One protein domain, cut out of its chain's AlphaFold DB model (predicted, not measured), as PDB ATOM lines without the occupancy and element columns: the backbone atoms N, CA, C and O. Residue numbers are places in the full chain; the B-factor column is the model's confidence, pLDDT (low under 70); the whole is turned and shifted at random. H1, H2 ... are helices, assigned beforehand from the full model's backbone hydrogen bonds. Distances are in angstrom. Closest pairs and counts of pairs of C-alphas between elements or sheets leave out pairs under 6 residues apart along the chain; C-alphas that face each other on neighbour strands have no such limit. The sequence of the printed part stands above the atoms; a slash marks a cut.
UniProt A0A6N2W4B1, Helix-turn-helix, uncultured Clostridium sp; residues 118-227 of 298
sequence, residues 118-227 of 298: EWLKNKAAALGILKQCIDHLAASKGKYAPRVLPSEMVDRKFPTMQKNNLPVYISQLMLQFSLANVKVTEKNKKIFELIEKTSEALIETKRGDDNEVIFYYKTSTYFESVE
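What this domain is: This is residues 118 to 227 of the 298 residues of the protein "Helix-turn-helix" of uncultured Clostridium sp (UniProt A0A6N2W4B1). One long helix, H2, runs through the middle of a compact helical body, with H3, H5, H6 and H7 packed round it, mostly at crossed angles. Of the two short helices, H1 sits by the first residues of H2 and against H6, and H4 is at the corner where H5 begins. The printed part has 110 residues with seven named helices, H1 to H7 in that order, and no named strand; its class is all helix. It is compact, with a radius of gyration of the C-alphas of 13.0 A and spans of 34 by 31 by 20 A.

How they stand to each other: Start at H1, residues 118 to 121, which touches H2, residues 123 to 139, only at the corner and only just, with 3 pairs of C-alphas within 8 A. H2 is the hub, touching five helices. Look at Leu 120 and Ala 201, 5.9 A apart, the closest C-alphas of H1 and H6, residues 189 to 202, which touch. H3, residues 150 to 157, touches H2 at residues 131 to 138 of H2 alone, closest at the C-alphas of Asp 135 and Pro 150, 6.0 A, and is only just about perpendicular to it at 73 degrees. H4, residues 161 to 164, touches H5, residues 166 to 180, only at the corner and only just, with 3 pairs of C-alphas within 8 A; the closest are those of Gln 162 and Tyr 169, 5.4 A. H5 touches H2 at a shallow tilt of 14 degrees, the same way, closest at the C-alphas of Ala 138 and Ala 180, 5.8 A. H6 touches H2 opposite ways at 35.1 degrees, only just steep, with Ala 126 and Thr 198 closest, C-alphas 5.1 A apart. H7, residues 212 to 225, touches H2 the same way at a steep tilt of 45 degrees, with the C-alphas of Gly 128 and Tyr 216 closest, 4.1 A. H5 and H7 are apart. In H2, H3, H5, H6 and H7 every O i to N i+4 pair is within hydrogen-bond range; H1 and H4 are too short for such a pair.

Where its parts are: Find C-alpha 118 at (111.374, 84.907, 180.853), where H1 begins. H2 then runs 24.2 A from C-alpha 123 to C-alpha 139 at (128.450, 98.972, 165.894). H3 measures 10.8 A, H5 21.1 A, H6 20.3 A and H7 20.1 A, ending at C-alpha 225, (114.121, 93.906, 161.882).

The domain as a whole: The two C-alphas farthest apart, those of Asn 164 and Glu 227, are 36.9 A apart. The printed part has no cut and no long link. The model's mean pLDDT over the printed part is 89.0; look for values under 70 at residues 208, 210 and 227.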
ATOM      1  N   GLU A 118     111.178  86.358 180.739       89.12
ATOM      2  CA  GLU A 118     111.374  84.907 180.853       89.12
ATOM      3  C   GLU A 118     112.761  84.467 180.363       89.12
ATOM      4  O   GLU A 118     113.350  83.536 180.920       89.12
ATOM      5  N   TRP A 119     113.351  85.184 179.398       90.75
ATOM      6  CA  TRP A 119     114.696  84.872 178.911       90.75
ATOM      7  C   TRP A 119     115.785  85.075 179.964       90.75
ATOM      8  O   TRP A 119     116.815  84.414 179.888       90.75
ATOM      9  N   LEU A 120     115.557  85.903 180.990       89.81
ATOM     10  CA  LEU A 120     116.522  86.114 182.078       89.81
ATOM     11  C   LEU A 120     116.694  84.869 182.966       89.81
ATOM     12  O   LEU A 120     117.730  84.697 183.615       89.81
ATOM     13  N   LYS A 121     115.698  83.972 182.982       88.94
ATOM     14  CA  LYS A 121     115.774  82.692 183.704       88.94
ATOM     15  C   LYS A 121     116.714  81.706 183.002       88.94
ATOM     16  O   LYS A 121     117.338  80.879 183.665       88.94
ATOM     17  N   ASN A 122     116.866  81.822 181.681       90.12
ATOM     18  CA  ASN A 122     117.772  81.005 180.881       90.12
ATOM     19  C   ASN A 122     119.139  81.700 180.750       90.12
ATOM     20  O   ASN A 122     119.274  82.716 180.074       90.12
ATOM     21  N   LYS A 123     120.183  81.135 181.369       90.62
ATOM     22  CA  LYS A 123     121.521  81.754 181.392       90.62
ATOM     23  C   LYS A 123     122.177  81.836 180.012       90.62
ATOM     24  O   LYS A 123     122.847  82.827 179.732       90.62
ATOM     25  N   ALA A 124     121.948  80.852 179.140       90.94
ATOM     26  CA  ALA A 124     122.413  80.900 177.756       90.94
ATOM     27  C   ALA A 124     121.732  82.051 176.997       90.94
ATOM     28  O   ALA A 124     122.395  82.829 176.314       90.94
ATOM     29  N   ALA A 125     120.417  82.209 177.183       93.00
ATOM     30  CA  ALA A 125     119.663  83.297 176.572       93.00
ATOM     31  C   ALA A 125     120.119  84.668 177.075       93.00
ATOM     32  O   ALA A 125     120.440  85.536 176.266       93.00
ATOM     33  N   ALA A 126     120.226  84.845 178.395       94.75
ATOM     34  CA  ALA A 126     120.697  86.086 178.998       94.75
ATOM     35  C   ALA A 126     122.098  86.479 178.496       94.75
ATOM     36  O   ALA A 126     122.316  87.641 178.157       94.75
ATOM     37  N   LEU A 127     123.029  85.522 178.381       95.25
ATOM     38  CA  LEU A 127     124.380  85.776 177.871       95.25
ATOM     39  C   LEU A 127     124.387  86.143 176.381       95.25
ATOM     40  O   LEU A 127     125.062  87.097 175.993       95.25
ATOM     41  N   GLY A 128     123.630  85.420 175.552       95.44
ATOM     42  CA  GLY A 128     123.514  85.709 174.122       95.44
ATOM     43  C   GLY A 128     122.911  87.092 173.858       95.44
ATOM     44  O   GLY A 128     123.458  87.866 173.072       95.44
ATOM     45  N   ILE A 129     121.839  87.437 174.582       97.25
ATOM     46  CA  ILE A 129     121.205  88.762 174.534       97.25
ATOM     47  C   ILE A 129     122.199  89.848 174.967       97.25
ATOM     48  O   ILE A 129     122.356  90.834 174.250       97.25
ATOM     49  N   LEU A 130     122.907  89.661 176.088       96.94
ATOM     50  CA  LEU A 130     123.902  90.615 176.588       96.94
ATOM     51  C   LEU A 130     124.996  90.906 175.551       96.94
ATOM     52  O   LEU A 130     125.246  92.073 175.235       96.94
ATOM     53  N   LYS A 131     125.627  89.850 175.007       95.75
ATOM     54  CA  LYS A 131     126.684  89.964 173.984       95.75
ATOM     55  C   LYS A 131     126.187  90.782 172.795       95.75
ATOM     56  O   LYS A 131     126.848  91.738 172.390       95.75
ATOM     57  N   GLN A 132     124.998  90.459 172.288       96.69
ATOM     58  CA  GLN A 132     124.479  91.128 171.105       96.69
ATOM     59  C   GLN A 132     124.049  92.574 171.364       96.69
ATOM     60  O   GLN A 132     124.272  93.427 170.511       96.69
ATOM     61  N   CYS A 133     123.474  92.894 172.525       96.69
ATOM     62  CA  CYS A 133     123.144  94.279 172.878       96.69
ATOM     63  C   CYS A 133     124.392  95.172 172.894       96.69
ATOM     64  O   CYS A 133     124.380  96.275 172.346       96.69
ATOM     65  N   ILE A 134     125.482  94.680 173.487       95.94
ATOM     66  CA  ILE A 134     126.769  95.380 173.554       95.94
ATOM     67  C   ILE A 134     127.342  95.616 172.155       95.94
ATOM     68  O   ILE A 134     127.718  96.743 171.815       95.94
ATOM     69  N   ASP A 135     127.386  94.568 171.336       95.31
ATOM     70  CA  ASP A 135     127.928  94.640 169.984       95.31
ATOM     71  C   ASP A 135     127.086  95.545 169.083       95.31
ATOM     72  O   ASP A 135     127.637  96.392 168.379       95.31
ATOM     73  N   HIS A 136     125.757  95.431 169.156       93.44
ATOM     74  CA  HIS A 136     124.824  96.265 168.405       93.44
ATOM     75  C   HIS A 136     125.031  97.754 168.716       93.44
ATOM     76  O   HIS A 136     125.173  98.581 167.810       93.44
ATOM     77  N   LEU A 137     125.133  98.110 170.001       93.31
ATOM     78  CA  LEU A 137     125.396  99.489 170.410       93.31
ATOM     79  C   LEU A 137     126.786  99.971 169.986       93.31
ATOM     80  O   LEU A 137     126.916 101.103 169.515       93.31
ATOM     81  N   ALA A 138     127.819  99.135 170.100       91.88
ATOM     82  CA  ALA A 138     129.165  99.489 169.652       91.88
ATOM     83  C   ALA A 138     129.226  99.713 168.128       91.88
ATOM     84  O   ALA A 138     129.844 100.680 167.670       91.88
ATOM     85  N   ALA A 139     128.543  98.871 167.349       89.31
ATOM     86  CA  ALA A 139     128.450  98.972 165.894       89.31
ATOM     87  C   ALA A 139     127.666 100.213 165.434       89.31
ATOM     88  O   ALA A 139     128.002 100.820 164.415       89.31
ATOM     89  N   SER A 140     126.673 100.658 166.212       85.75
ATOM     90  CA  SER A 140     125.840 101.828 165.884       85.75
ATOM     91  C   SER A 140     126.610 103.155 165.758       85.75
ATOM     92  O   SER A 140     126.084 104.139 165.237       85.75
ATOM     93  N   LYS A 141     127.889 103.203 166.163       79.81
ATOM     94  CA  LYS A 141     128.757 104.387 166.025       79.81
ATOM     95  C   LYS A 141     129.207 104.679 164.585       79.81
ATOM     96  O   LYS A 141     129.958 105.638 164.366       79.81
ATOM     97  N   GLY A 142     128.758 103.893 163.605       75.38
ATOM     98  CA  GLY A 142     129.002 104.125 162.182       75.38
ATOM     99  C   GLY A 142     130.497 104.196 161.875       75.38
ATOM    100  O   GLY A 142     131.237 103.265 162.164       75.38
ATOM    101  N   LYS A 143     130.984 105.332 161.358       70.56
ATOM    102  CA  LYS A 143     132.419 105.525 161.058       70.56
ATOM    103  C   LYS A 143     133.350 105.417 162.278       70.56
ATOM    104  O   LYS A 143     134.557 105.277 162.104       70.56
ATOM    105  N   TYR A 144     132.805 105.523 163.491       73.50
ATOM    106  CA  TYR A 144     133.533 105.358 164.752       73.50
ATOM    107  C   TYR A 144     133.262 104.003 165.421       73.50
ATOM    108  O   TYR A 144     133.622 103.826 166.586       73.50
ATOM    109  N   ALA A 145     132.595 103.074 164.730       77.44
ATOM    110  CA  ALA A 145     132.442 101.709 165.203       77.44
ATOM    111  C   ALA A 145     133.823 101.045 165.344       77.44
ATOM    112  O   ALA A 145     134.732 101.317 164.546       77.44
ATOM    113  N   PRO A 146     134.015 100.188 166.357       78.44
ATOM    114  CA  PRO A 146     135.261  99.456 166.490       78.44
ATOM    115  C   PRO A 146     135.426  98.493 165.305       78.44
ATOM    116  O   PRO A 146     134.458  97.925 164.809       78.44
ATOM    117  N   ARG A 147     136.671  98.288 164.849       80.94
ATOM    118  CA  ARG A 147     136.975  97.340 163.753       80.94
ATOM    119  C   ARG A 147     136.646  95.886 164.099       80.94
ATOM    120  O   ARG A 147     136.487  95.074 163.199       80.94
ATOM    121  N   VAL A 148     136.643  95.571 165.388       85.62
ATOM    122  CA  VAL A 148     136.350  94.257 165.960       85.62
ATOM    123  C   VAL A 148     135.352  94.512 167.076       85.62
ATOM    124  O   VAL A 148     135.578  95.409 167.894       85.62
ATOM    125  N   LEU A 149     134.254  93.766 167.089       91.81
ATOM    126  CA  LEU A 149     133.193  93.968 168.068       91.81
ATOM    127  C   LEU A 149     133.681  93.625 169.488       91.81
ATOM    128  O   LEU A 149     134.600  92.812 169.636       91.81
ATOM    129  N   PRO A 150     133.119  94.248 170.542       92.81
ATOM    130  CA  PRO A 150     133.519  93.972 171.917       92.81
ATOM    131  C   PRO A 150     133.520  92.481 172.269       92.81
ATOM    132  O   PRO A 150     134.503  92.013 172.843       92.81
ATOM    133  N   SER A 151     132.475  91.734 171.898       92.94
ATOM    134  CA  SER A 151     132.402  90.298 172.188       92.94
ATOM    135  C   SER A 151     133.512  89.512 171.489       92.94
ATOM    136  O   SER A 151     134.271  88.793 172.134       92.94
ATOM    137  N   GLU A 152     133.700  89.755 170.193       91.56
ATOM    138  CA  GLU A 152     134.729  89.123 169.374       91.56
ATOM    139  C   GLU A 152     136.144  89.429 169.889       91.56
ATOM    140  O   GLU A 152     137.023  88.566 169.890       91.56
ATOM    141  N   MET A 153     136.380  90.652 170.369       92.19
ATOM    142  CA  MET A 153     137.655  91.045 170.967       92.19
ATOM    143  C   MET A 153     137.965  90.228 172.226       92.19
ATOM    144  O   MET A 153     139.106  89.793 172.407       92.19
ATOM    145  N   VAL A 154     136.972  90.035 173.101       92.50
ATOM    146  CA  VAL A 154     137.126  89.234 174.324       92.50
ATOM    147  C   VAL A 154     137.306  87.762 173.969       92.50
ATOM    148  O   VAL A 154     138.244  87.148 174.473       92.50
ATOM    149  N   ASP A 155     136.498  87.225 173.054       91.56
ATOM    150  CA  ASP A 155     136.553  85.823 172.627       91.56
ATOM    151  C   ASP A 155     137.916  85.482 171.994       91.56
ATOM    152  O   ASP A 155     138.518  84.457 172.314       91.56
ATOM    153  N   ARG A 156     138.477  86.378 171.169       91.38
ATOM    154  CA  ARG A 156     139.814  86.202 170.568       91.38
ATOM    155  C   ARG A 156     140.944  86.268 171.596       91.38
ATOM    156  O   ARG A 156     141.913  85.521 171.484       91.38
ATOM    157  N   LYS A 157     140.859  87.180 172.570       92.12
ATOM    158  CA  LYS A 157     141.896  87.345 173.607       92.12
ATOM    159  C   LYS A 157     141.827  86.263 174.680       92.12
ATOM    160  O   LYS A 157     142.860  85.891 175.229       92.12
ATOM    161  N   PHE A 158     140.627  85.770 174.977       91.81
ATOM    162  CA  PHE A 158     140.366  84.862 176.087       91.81
ATOM    163  C   PHE A 158     139.413  83.711 175.700       91.81
ATOM    164  O   PHE A 158     138.322  83.600 176.266       91.81
ATOM    165  N   PRO A 159     139.831  82.786 174.813       88.06
ATOM    166  CA  PRO A 159     138.926  81.815 174.179       88.06
ATOM    167  C   PRO A 159     138.169  80.887 175.139       88.06
ATOM    168  O   PRO A 159     137.074  80.425 174.842       88.06
ATOM    169  N   THR A 160     138.743  80.588 176.306       88.38
ATOM    170  CA  THR A 160     138.158  79.653 177.281       88.38
ATOM    171  C   THR A 160     137.484  80.348 178.464       88.38
ATOM    172  O   THR A 160     136.954  79.679 179.351       88.38
ATOM    173  N   MET A 161     137.546  81.681 178.541       89.31
ATOM    174  CA  MET A 161     137.138  82.428 179.736       89.31
ATOM    175  C   MET A 161     135.633  82.358 179.966       89.31
ATOM    176  O   MET A 161     135.217  82.135 181.097       89.31
ATOM    177  N   GLN A 162     134.832  82.431 178.904       88.69
ATOM    178  CA  GLN A 162     133.379  82.277 178.984       88.69
ATOM    179  C   GLN A 162     132.972  80.952 179.657       88.69
ATOM    180  O   GLN A 162     132.121  80.932 180.545       88.69
ATOM    181  N   LYS A 163     133.620  79.840 179.276       86.62
ATOM    182  CA  LYS A 163     133.310  78.501 179.808       86.62
ATOM    183  C   LYS A 163     133.810  78.301 181.237       86.62
ATOM    184  O   LYS A 163     133.165  77.618 182.026       86.62
ATOM    185  N   ASN A 164     134.958  78.885 181.574       86.50
ATOM    186  CA  ASN A 164     135.655  78.592 182.828       86.50
ATOM    187  C   ASN A 164     135.384  79.606 183.946       86.50
ATOM    188  O   ASN A 164     135.469  79.240 185.118       86.50
ATOM    189  N   ASN A 165     135.099  80.862 183.603       89.19
ATOM    190  CA  ASN A 165     134.875  81.945 184.556       89.19
ATOM    191  C   ASN A 165     134.015  83.056 183.928       89.19
ATOM    192  O   ASN A 165     134.515  84.097 183.486       89.19
ATOM    193  N   LEU A 166     132.707  82.814 183.896       89.94
ATOM    194  CA  LEU A 166     131.750  83.716 183.261       89.94
ATOM    195  C   LEU A 166     131.697  85.128 183.891       89.94
ATOM    196  O   LEU A 166     131.637  86.094 183.132       89.94
ATOM    197  N   PRO A 167     131.797  85.318 185.222       91.44
ATOM    198  CA  PRO A 167     131.803  86.665 185.802       91.44
ATOM    199  C   PRO A 167     132.980  87.528 185.325       91.44
ATOM    200  O   PRO A 167     132.820  88.717 185.031       91.44
ATOM    201  N   VAL A 168     134.170  86.928 185.188       91.94
ATOM    202  CA  VAL A 168     135.343  87.628 184.641       91.94
ATOM    203  C   VAL A 168     135.150  87.915 183.154       91.94
ATOM    204  O   VAL A 168     135.467  89.017 182.713       91.94
ATOM    205  N   TYR A 169     134.576  86.975 182.400       93.00
ATOM    206  CA  TYR A 169     134.221  87.191 180.998       93.00
ATOM    207  C   TYR A 169     133.293  88.401 180.818       93.00
ATOM    208  O   TYR A 169     133.602  89.301 180.040       93.00
ATOM    209  N   ILE A 170     132.203  88.473 181.591       93.38
ATOM    210  CA  ILE A 170     131.250  89.592 181.553       93.38
ATOM    211  C   ILE A 170     131.943  90.906 181.924       93.38
ATOM    212  O   ILE A 170     131.746  91.917 181.255       93.38
ATOM    213  N   SER A 171     132.818  90.895 182.930       93.38
ATOM    214  CA  SER A 171     133.589  92.083 183.317       93.38
ATOM    215  C   SER A 171     134.495  92.580 182.181       93.38
ATOM    216  O   SER A 171     134.564  93.782 181.926       93.38
ATOM    217  N   GLN A 172     135.162  91.670 181.458       94.06
ATOM    218  CA  GLN A 172     135.969  92.024 180.283       94.06
ATOM    219  C   GLN A 172     135.104  92.542 179.131       94.06
ATOM    220  O   GLN A 172     135.493  93.498 178.459       94.06
ATOM    221  N   LEU A 173     133.924  91.956 178.930       93.94
ATOM    222  CA  LEU A 173     132.966  92.386 177.918       93.94
ATOM    223  C   LEU A 173     132.464  93.810 178.190       93.94
ATOM    224  O   LEU A 173     132.538  94.667 177.310       93.94
ATOM    225  N   MET A 174     132.054  94.094 179.428       94.19
ATOM    226  CA  MET A 174     131.627  95.429 179.856       94.19
ATOM    227  C   MET A 174     132.766  96.450 179.778       94.19
ATOM    228  O   MET A 174     132.545  97.590 179.368       94.19
ATOM    229  N   LEU A 175     134.003  96.048 180.092       93.75
ATOM    230  CA  LEU A 175     135.185  96.886 179.896       93.75
ATOM    231  C   LEU A 175     135.371  97.252 178.417       93.75
ATOM    232  O   LEU A 175     135.490  98.435 178.104       93.75
ATOM    233  N   GLN A 176     135.352  96.278 177.499       91.81
ATOM    234  CA  GLN A 176     135.451  96.564 176.060       91.81
ATOM    235  C   GLN A 176     134.290  97.437 175.566       91.81
ATOM    236  O   GLN A 176     134.506  98.356 174.777       91.81
ATOM    237  N   PHE A 177     133.075  97.210 176.068       92.25
ATOM    238  CA  PHE A 177     131.922  98.042 175.738       92.25
ATOM    239  C   PHE A 177     132.097  99.493 176.208       92.25
ATOM    240  O   PHE A 177     131.872 100.424 175.436       92.25
ATOM    241  N   SER A 178     132.576  99.706 177.438       89.81
ATOM    242  CA  SER A 178     132.849 101.050 177.964       89.81
ATOM    243  C   SER A 178     133.853 101.823 177.100       89.81
ATOM    244  O   SER A 178     133.678 103.020 176.863       89.81
ATOM    245  N   LEU A 179     134.854 101.130 176.540       87.88
ATOM    246  CA  LEU A 179     135.850 101.716 175.640       87.88
ATOM    247  C   LEU A 179     135.240 102.146 174.301       87.88
ATOM    248  O   LEU A 179     135.732 103.089 173.679       87.88
ATOM    249  N   ALA A 180     134.142 101.516 173.871       85.25
ATOM    250  CA  ALA A 180     133.391 101.969 172.705       85.25
ATOM    251  C   ALA A 180     132.747 103.349 172.938       85.25
ATOM    252  O   ALA A 180     132.463 104.052 171.965       85.25
ATOM    253  N   ASN A 181     132.575 103.783 174.196       85.56
ATOM    254  CA  ASN A 181     132.087 105.108 174.589       85.56
ATOM    255  C   ASN A 181     130.789 105.485 173.848       85.56
ATOM    256  O   ASN A 181     130.725 106.474 173.101       85.56
ATOM    257  N   VAL A 182     129.785 104.613 173.960       88.19
ATOM    258  CA  VAL A 182     128.437 104.822 173.420       88.19
ATOM    259  C   VAL A 182     127.645 105.659 174.424       88.19
ATOM    260  O   VAL A 182     127.594 105.326 175.605       88.19
ATOM    261  N   LYS A 183     127.023 106.751 173.967       87.94
ATOM    262  CA  LYS A 183     126.172 107.587 174.824       87.94
ATOM    263  C   LYS A 183     124.760 107.012 174.906       87.94
ATOM    264  O   LYS A 183     124.214 106.549 173.902       87.94
ATOM    265  N   VAL A 184     124.161 107.116 176.089       90.19
ATOM    266  CA  VAL A 184     122.736 106.843 176.287       90.19
ATOM    267  C   VAL A 184     121.918 107.946 175.610       90.19
ATOM    268  O   VAL A 184     122.224 109.132 175.729       90.19
ATOM    269  N   THR A 185     120.894 107.543 174.872       90.69
ATOM    270  CA  THR A 185     119.945 108.381 174.131       90.69
ATOM    271  C   THR A 185     118.549 107.772 174.256       90.69
ATOM    272  O   THR A 185     118.424 106.583 174.540       90.69
ATOM    273  N   GLU A 186     117.494 108.534 173.966       86.25
ATOM    274  CA  GLU A 186     116.118 108.006 173.979       86.25
ATOM    275  C   GLU A 186     115.935 106.766 173.085       86.25
ATOM    276  O   GLU A 186     115.212 105.842 173.446       86.25
ATOM    277  N   LYS A 187     116.651 106.692 171.954       84.50
ATOM    278  CA  LYS A 187     116.556 105.563 171.013       84.50
ATOM    279  C   LYS A 187     117.148 104.260 171.554       84.50
ATOM    280  O   LYS A 187     116.645 103.191 171.241       84.50
ATOM    281  N   ASN A 188     118.214 104.333 172.351       90.44
ATOM    282  CA  ASN A 188     118.951 103.148 172.809       90.44
ATOM    283  C   ASN A 188     118.824 102.871 174.314       90.44
ATOM    284  O   ASN A 188     119.345 101.862 174.785       90.44
ATOM    285  N   LYS A 189     118.107 103.718 175.064       93.38
ATOM    286  CA  LYS A 189     117.906 103.582 176.512       93.38
ATOM    287  C   LYS A 189     117.401 102.194 176.911       93.38
ATOM    288  O   LYS A 189     117.968 101.576 177.803       93.38
ATOM    289  N   LYS A 190     116.410 101.661 176.187       93.56
ATOM    290  CA  LYS A 190     115.874 100.313 176.439       93.56
ATOM    291  C   LYS A 190     116.936  99.216 176.286       93.56
ATOM    292  O   LYS A 190     116.918  98.248 177.036       93.56
ATOM    293  N   ILE A 191     117.874  99.365 175.347       94.56
ATOM    294  CA  ILE A 191     118.961  98.396 175.137       94.56
ATOM    295  C   ILE A 191     119.969  98.470 176.294       94.56
ATOM    296  O   ILE A 191     120.415  97.431 176.768       94.56
ATOM    297  N   PHE A 192     120.279  99.670 176.800       95.25
ATOM    298  CA  PHE A 192     121.091  99.828 178.015       95.25
ATOM    299  C   PHE A 192     120.432  99.172 179.239       95.25
ATOM    300  O   PHE A 192     121.084  98.397 179.931       95.25
ATOM    301  N   GLU A 193     119.134  99.394 179.455       95.75
ATOM    302  CA  GLU A 193     118.380  98.730 180.535       95.75
ATOM    303  C   GLU A 193     118.393  97.198 180.387       95.75
ATOM    304  O   GLU A 193     118.443  96.463 181.372       95.75
ATOM    305  N   LEU A 194     118.364  96.688 179.151       96.31
ATOM    306  CA  LEU A 194     118.459  95.254 178.885       96.31
ATOM    307  C   LEU A 194     119.865  94.698 179.176       96.31
ATOM    308  O   LEU A 194     119.972  93.587 179.697       96.31
ATOM    309  N   ILE A 195     120.931  95.457 178.896       96.62
ATOM    310  CA  ILE A 195     122.315  95.107 179.275       96.62
ATOM    311  C   ILE A 195     122.436  94.985 180.797       96.62
ATOM    312  O   ILE A 195     123.020  94.016 181.282       96.62
ATOM    313  N   GLU A 196     121.865  95.925 181.549       94.25
ATOM    314  CA  GLU A 196     121.862  95.886 183.016       94.25
ATOM    315  C   GLU A 196     121.139  94.634 183.527       94.25
ATOM    316  O   GLU A 196     121.748  93.807 184.205       94.25
ATOM    317  N   LYS A 197     119.890  94.411 183.096       95.50
ATOM    318  CA  LYS A 197     119.081  93.251 183.514       95.50
ATOM    319  C   LYS A 197     119.725  91.908 183.178       95.50
ATOM    320  O   LYS A 197     119.692  90.978 183.982       95.50
ATOM    321  N   THR A 198     120.294  91.778 181.980       95.25
ATOM    322  CA  THR A 198     120.971  90.538 181.568       95.25
ATOM    323  C   THR A 198     122.278  90.329 182.327       95.25
ATOM    324  O   THR A 198     122.561  89.200 182.720       95.25
ATOM    325  N   SER A 199     123.032  91.394 182.617       92.56
ATOM    326  CA  SER A 199     124.229  91.318 183.464       92.56
ATOM    327  C   SER A 199     123.884  90.889 184.890       92.56
ATOM    328  O   SER A 199     124.516  89.975 185.418       92.56
ATOM    329  N   GLU A 200     122.850  91.485 185.491       91.56
ATOM    330  CA  GLU A 200     122.350  91.132 186.827       91.56
ATOM    331  C   GLU A 200     121.921  89.667 186.908       91.56
ATOM    332  O   GLU A 200     122.331  88.940 187.814       91.56
ATOM    333  N   ALA A 201     121.171  89.195 185.908       91.25
ATOM    334  CA  ALA A 201     120.742  87.805 185.828       91.25
ATOM    335  C   ALA A 201     121.921  86.814 185.766       91.25
ATOM    336  O   ALA A 201     121.755  85.640 186.104       91.25
ATOM    337  N   LEU A 202     123.110  87.252 185.349       91.75
ATOM    338  CA  LEU A 202     124.286  86.402 185.184       91.75
ATOM    339  C   LEU A 202     125.271  86.454 186.365       91.75
ATOM    340  O   LEU A 202     126.178  85.622 186.387       91.75
ATOM    341  N   ILE A 203     125.087  87.333 187.362       85.25
ATOM    342  CA  ILE A 203     126.044  87.569 188.472       85.25
ATOM    343  C   ILE A 203     126.485  86.276 189.176       85.25
ATOM    344  O   ILE A 203     127.670  86.075 189.438       85.25
ATOM    345  N   GLU A 204     125.547  85.374 189.464       81.62
ATOM    346  CA  GLU A 204     125.822  84.132 190.204       81.62
ATOM    347  C   GLU A 204     126.224  82.956 189.297       81.62
ATOM    348  O   GLU A 204     126.530  81.854 189.764       81.62
ATOM    349  N   THR A 205     126.238  83.168 187.981       82.12
ATOM    350  CA  THR A 205     126.483  82.110 187.001       82.12
ATOM    351  C   THR A 205     127.983  81.911 186.820       82.12
ATOM    352  O   THR A 205     128.687  82.787 186.331       82.12
ATOM    353  N   LYS A 206     128.495  80.737 187.205       80.19
ATOM    354  CA  LYS A 206     129.946  80.462 187.206       80.19
ATOM    355  C   LYS A 206     130.515  80.117 185.827       80.19
ATOM    356  O   LYS A 206     131.691  80.378 185.576       80.19
ATOM    357  N   ARG A 207     129.710  79.511 184.950       75.94
ATOM    358  CA  ARG A 207     130.127  79.004 183.633       75.94
ATOM    359  C   ARG A 207     129.094  79.351 182.568       75.94
ATOM    360  O   ARG A 207     127.901  79.300 182.853       75.94
ATOM    361  N   GLY A 208     129.563  79.691 181.370       67.44
ATOM    362  CA  GLY A 208     128.714  79.839 180.190       67.44
ATOM    363  C   GLY A 208     128.208  78.498 179.656       67.44
ATOM    364  O   GLY A 208     128.786  77.447 179.933       67.44
ATOM    365  N   ASP A 209     127.133  78.573 178.882       73.56
ATOM    366  CA  ASP A 209     126.551  77.487 178.088       73.56
ATOM    367  C   ASP A 209     126.824  77.802 176.611       73.56
ATOM    368  O   ASP A 209     126.811  78.979 176.258       73.56
ATOM    369  N   ASP A 210     127.078  76.780 175.789       69.00
ATOM    370  CA  ASP A 210     127.414  76.902 174.360       69.00
ATOM    371  C   ASP A 210     126.189  77.243 173.478       69.00
ATOM    372  O   ASP A 210     126.320  77.523 172.285       69.00
ATOM    373  N   ASN A 211     124.976  77.208 174.043       84.62
ATOM    374  CA  ASN A 211     123.744  77.577 173.341       84.62
ATOM    375  C   ASN A 211     123.493  79.095 173.285       84.62
ATOM    376  O   ASN A 211     122.516  79.538 172.676       84.62
ATOM    377  N   GLU A 212     124.343  79.915 173.903       89.38
ATOM    378  CA  GLU A 212     124.220  81.374 173.890       89.38
ATOM    379  C   GLU A 212     124.345  81.952 172.476       89.38
ATOM    380  O   GLU A 212     123.688  82.944 172.159       89.38
ATOM    381  N   VAL A 213     125.131  81.302 171.607       89.81
ATOM    382  CA  VAL A 213     125.316  81.697 170.201       89.81
ATOM    383  C   VAL A 213     123.976  81.759 169.461       89.81
ATOM    384  O   VAL A 213     123.747  82.666 168.662       89.81
ATOM    385  N   ILE A 214     123.047  80.845 169.758       88.44
ATOM    386  CA  ILE A 214     121.708  80.844 169.151       88.44
ATOM    387  C   ILE A 214     120.963  82.128 169.527       88.44
ATOM    388  O   ILE A 214     120.368  82.786 168.673       88.44
ATOM    389  N   PHE A 215     121.003  82.502 170.805       93.62
ATOM    390  CA  PHE A 215     120.319  83.694 171.299       93.62
ATOM    391  C   PHE A 215     120.992  84.985 170.837       93.62
ATOM    392  O   PHE A 215     120.288  85.942 170.539       93.62
ATOM    393  N   TYR A 216     122.316  84.991 170.674       94.69
ATOM    394  CA  TYR A 216     123.045  86.097 170.052       94.69
ATOM    395  C   TYR A 216     122.484  86.428 168.660       94.69
ATOM    396  O   TYR A 216     122.063  87.559 168.406       94.69
ATOM    397  N   TYR A 217     122.381  85.430 167.774       91.56
ATOM    398  CA  TYR A 217     121.872  85.650 166.416       91.56
ATOM    399  C   TYR A 217     120.363  85.918 166.367       91.56
ATOM    400  O   TYR A 217     119.916  86.721 165.543       91.56
ATOM    401  N   LYS A 218     119.571  85.332 167.276       90.44
ATOM    402  CA  LYS A 218     118.150  85.693 167.431       90.44
ATOM    403  C   LYS A 218     117.983  87.164 167.821       90.44
ATOM    404  O   LYS A 218     117.173  87.865 167.217       90.44
ATOM    405  N   THR A 219     118.788  87.658 168.763       93.75
ATOM    406  CA  THR A 219     118.803  89.075 169.144       93.75
ATOM    407  C   THR A 219     119.297  89.970 168.005       93.75
ATOM    408  O   THR A 219     118.745  91.051 167.816       93.75
ATOM    409  N   SER A 220     120.271  89.527 167.197       90.94
ATOM    410  CA  SER A 220     120.723  90.288 166.016       90.94
ATOM    411  C   SER A 220     119.587  90.471 165.026       90.94
ATOM    412  O   SER A 220     119.263  91.594 164.649       90.94
ATOM    413  N   THR A 221     118.913  89.367 164.702       86.56
ATOM    414  CA  THR A 221     117.764  89.349 163.791       86.56
ATOM    415  C   THR A 221     116.644  90.260 164.292       86.56
ATOM    416  O   THR A 221     116.036  90.991 163.509       86.56
ATOM    417  N   TYR A 222     116.385  90.270 165.604       89.62
ATOM    418  CA  TYR A 222     115.420  91.193 166.200       89.62
ATOM    419  C   TYR A 222     115.819  92.654 165.958       89.62
ATOM    420  O   TYR A 222     115.038  93.409 165.389       89.62
ATOM    421  N   PHE A 223     117.040  93.063 166.321       88.50
ATOM    422  CA  PHE A 223     117.459  94.460 166.160       88.50
ATOM    423  C   PHE A 223     117.567  94.901 164.698       88.50
ATOM    424  O   PHE A 223     117.305  96.060 164.387       88.50
ATOM    425  N   GLU A 224     117.907  93.992 163.787       82.81
ATOM    426  CA  GLU A 224     117.922  94.272 162.351       82.81
ATOM    427  C   GLU A 224     116.524  94.479 161.762       82.81
ATOM    428  O   GLU A 224     116.405  95.135 160.725       82.81
ATOM    429  N   SER A 225     115.488  93.930 162.403       76.75
ATOM    430  CA  SER A 225     114.121  93.906 161.882       76.75
ATOM    431  C   SER A 225     113.133  94.810 162.622       76.75
ATOM    432  O   SER A 225     112.110  95.152 162.037       76.75
ATOM    433  N   VAL A 226     113.408  95.235 163.863       75.69
ATOM    434  CA  VAL A 226     112.406  95.918 164.711       75.69
ATOM    435  C   VAL A 226     111.955  97.283 164.174       75.69
ATOM    436  O   VAL A 226     110.825  97.695 164.426       75.69
ATOM    437  N   GLU A 227     112.814  97.974 163.419       68.88
ATOM    438  CA  GLU A 227     112.498  99.270 162.795       68.88
ATOM    439  C   GLU A 227     112.303  99.174 161.279       68.88
ATOM    440  O   GLU A 227     111.982 100.179 160.645       68.88
TER     441      GLU A 227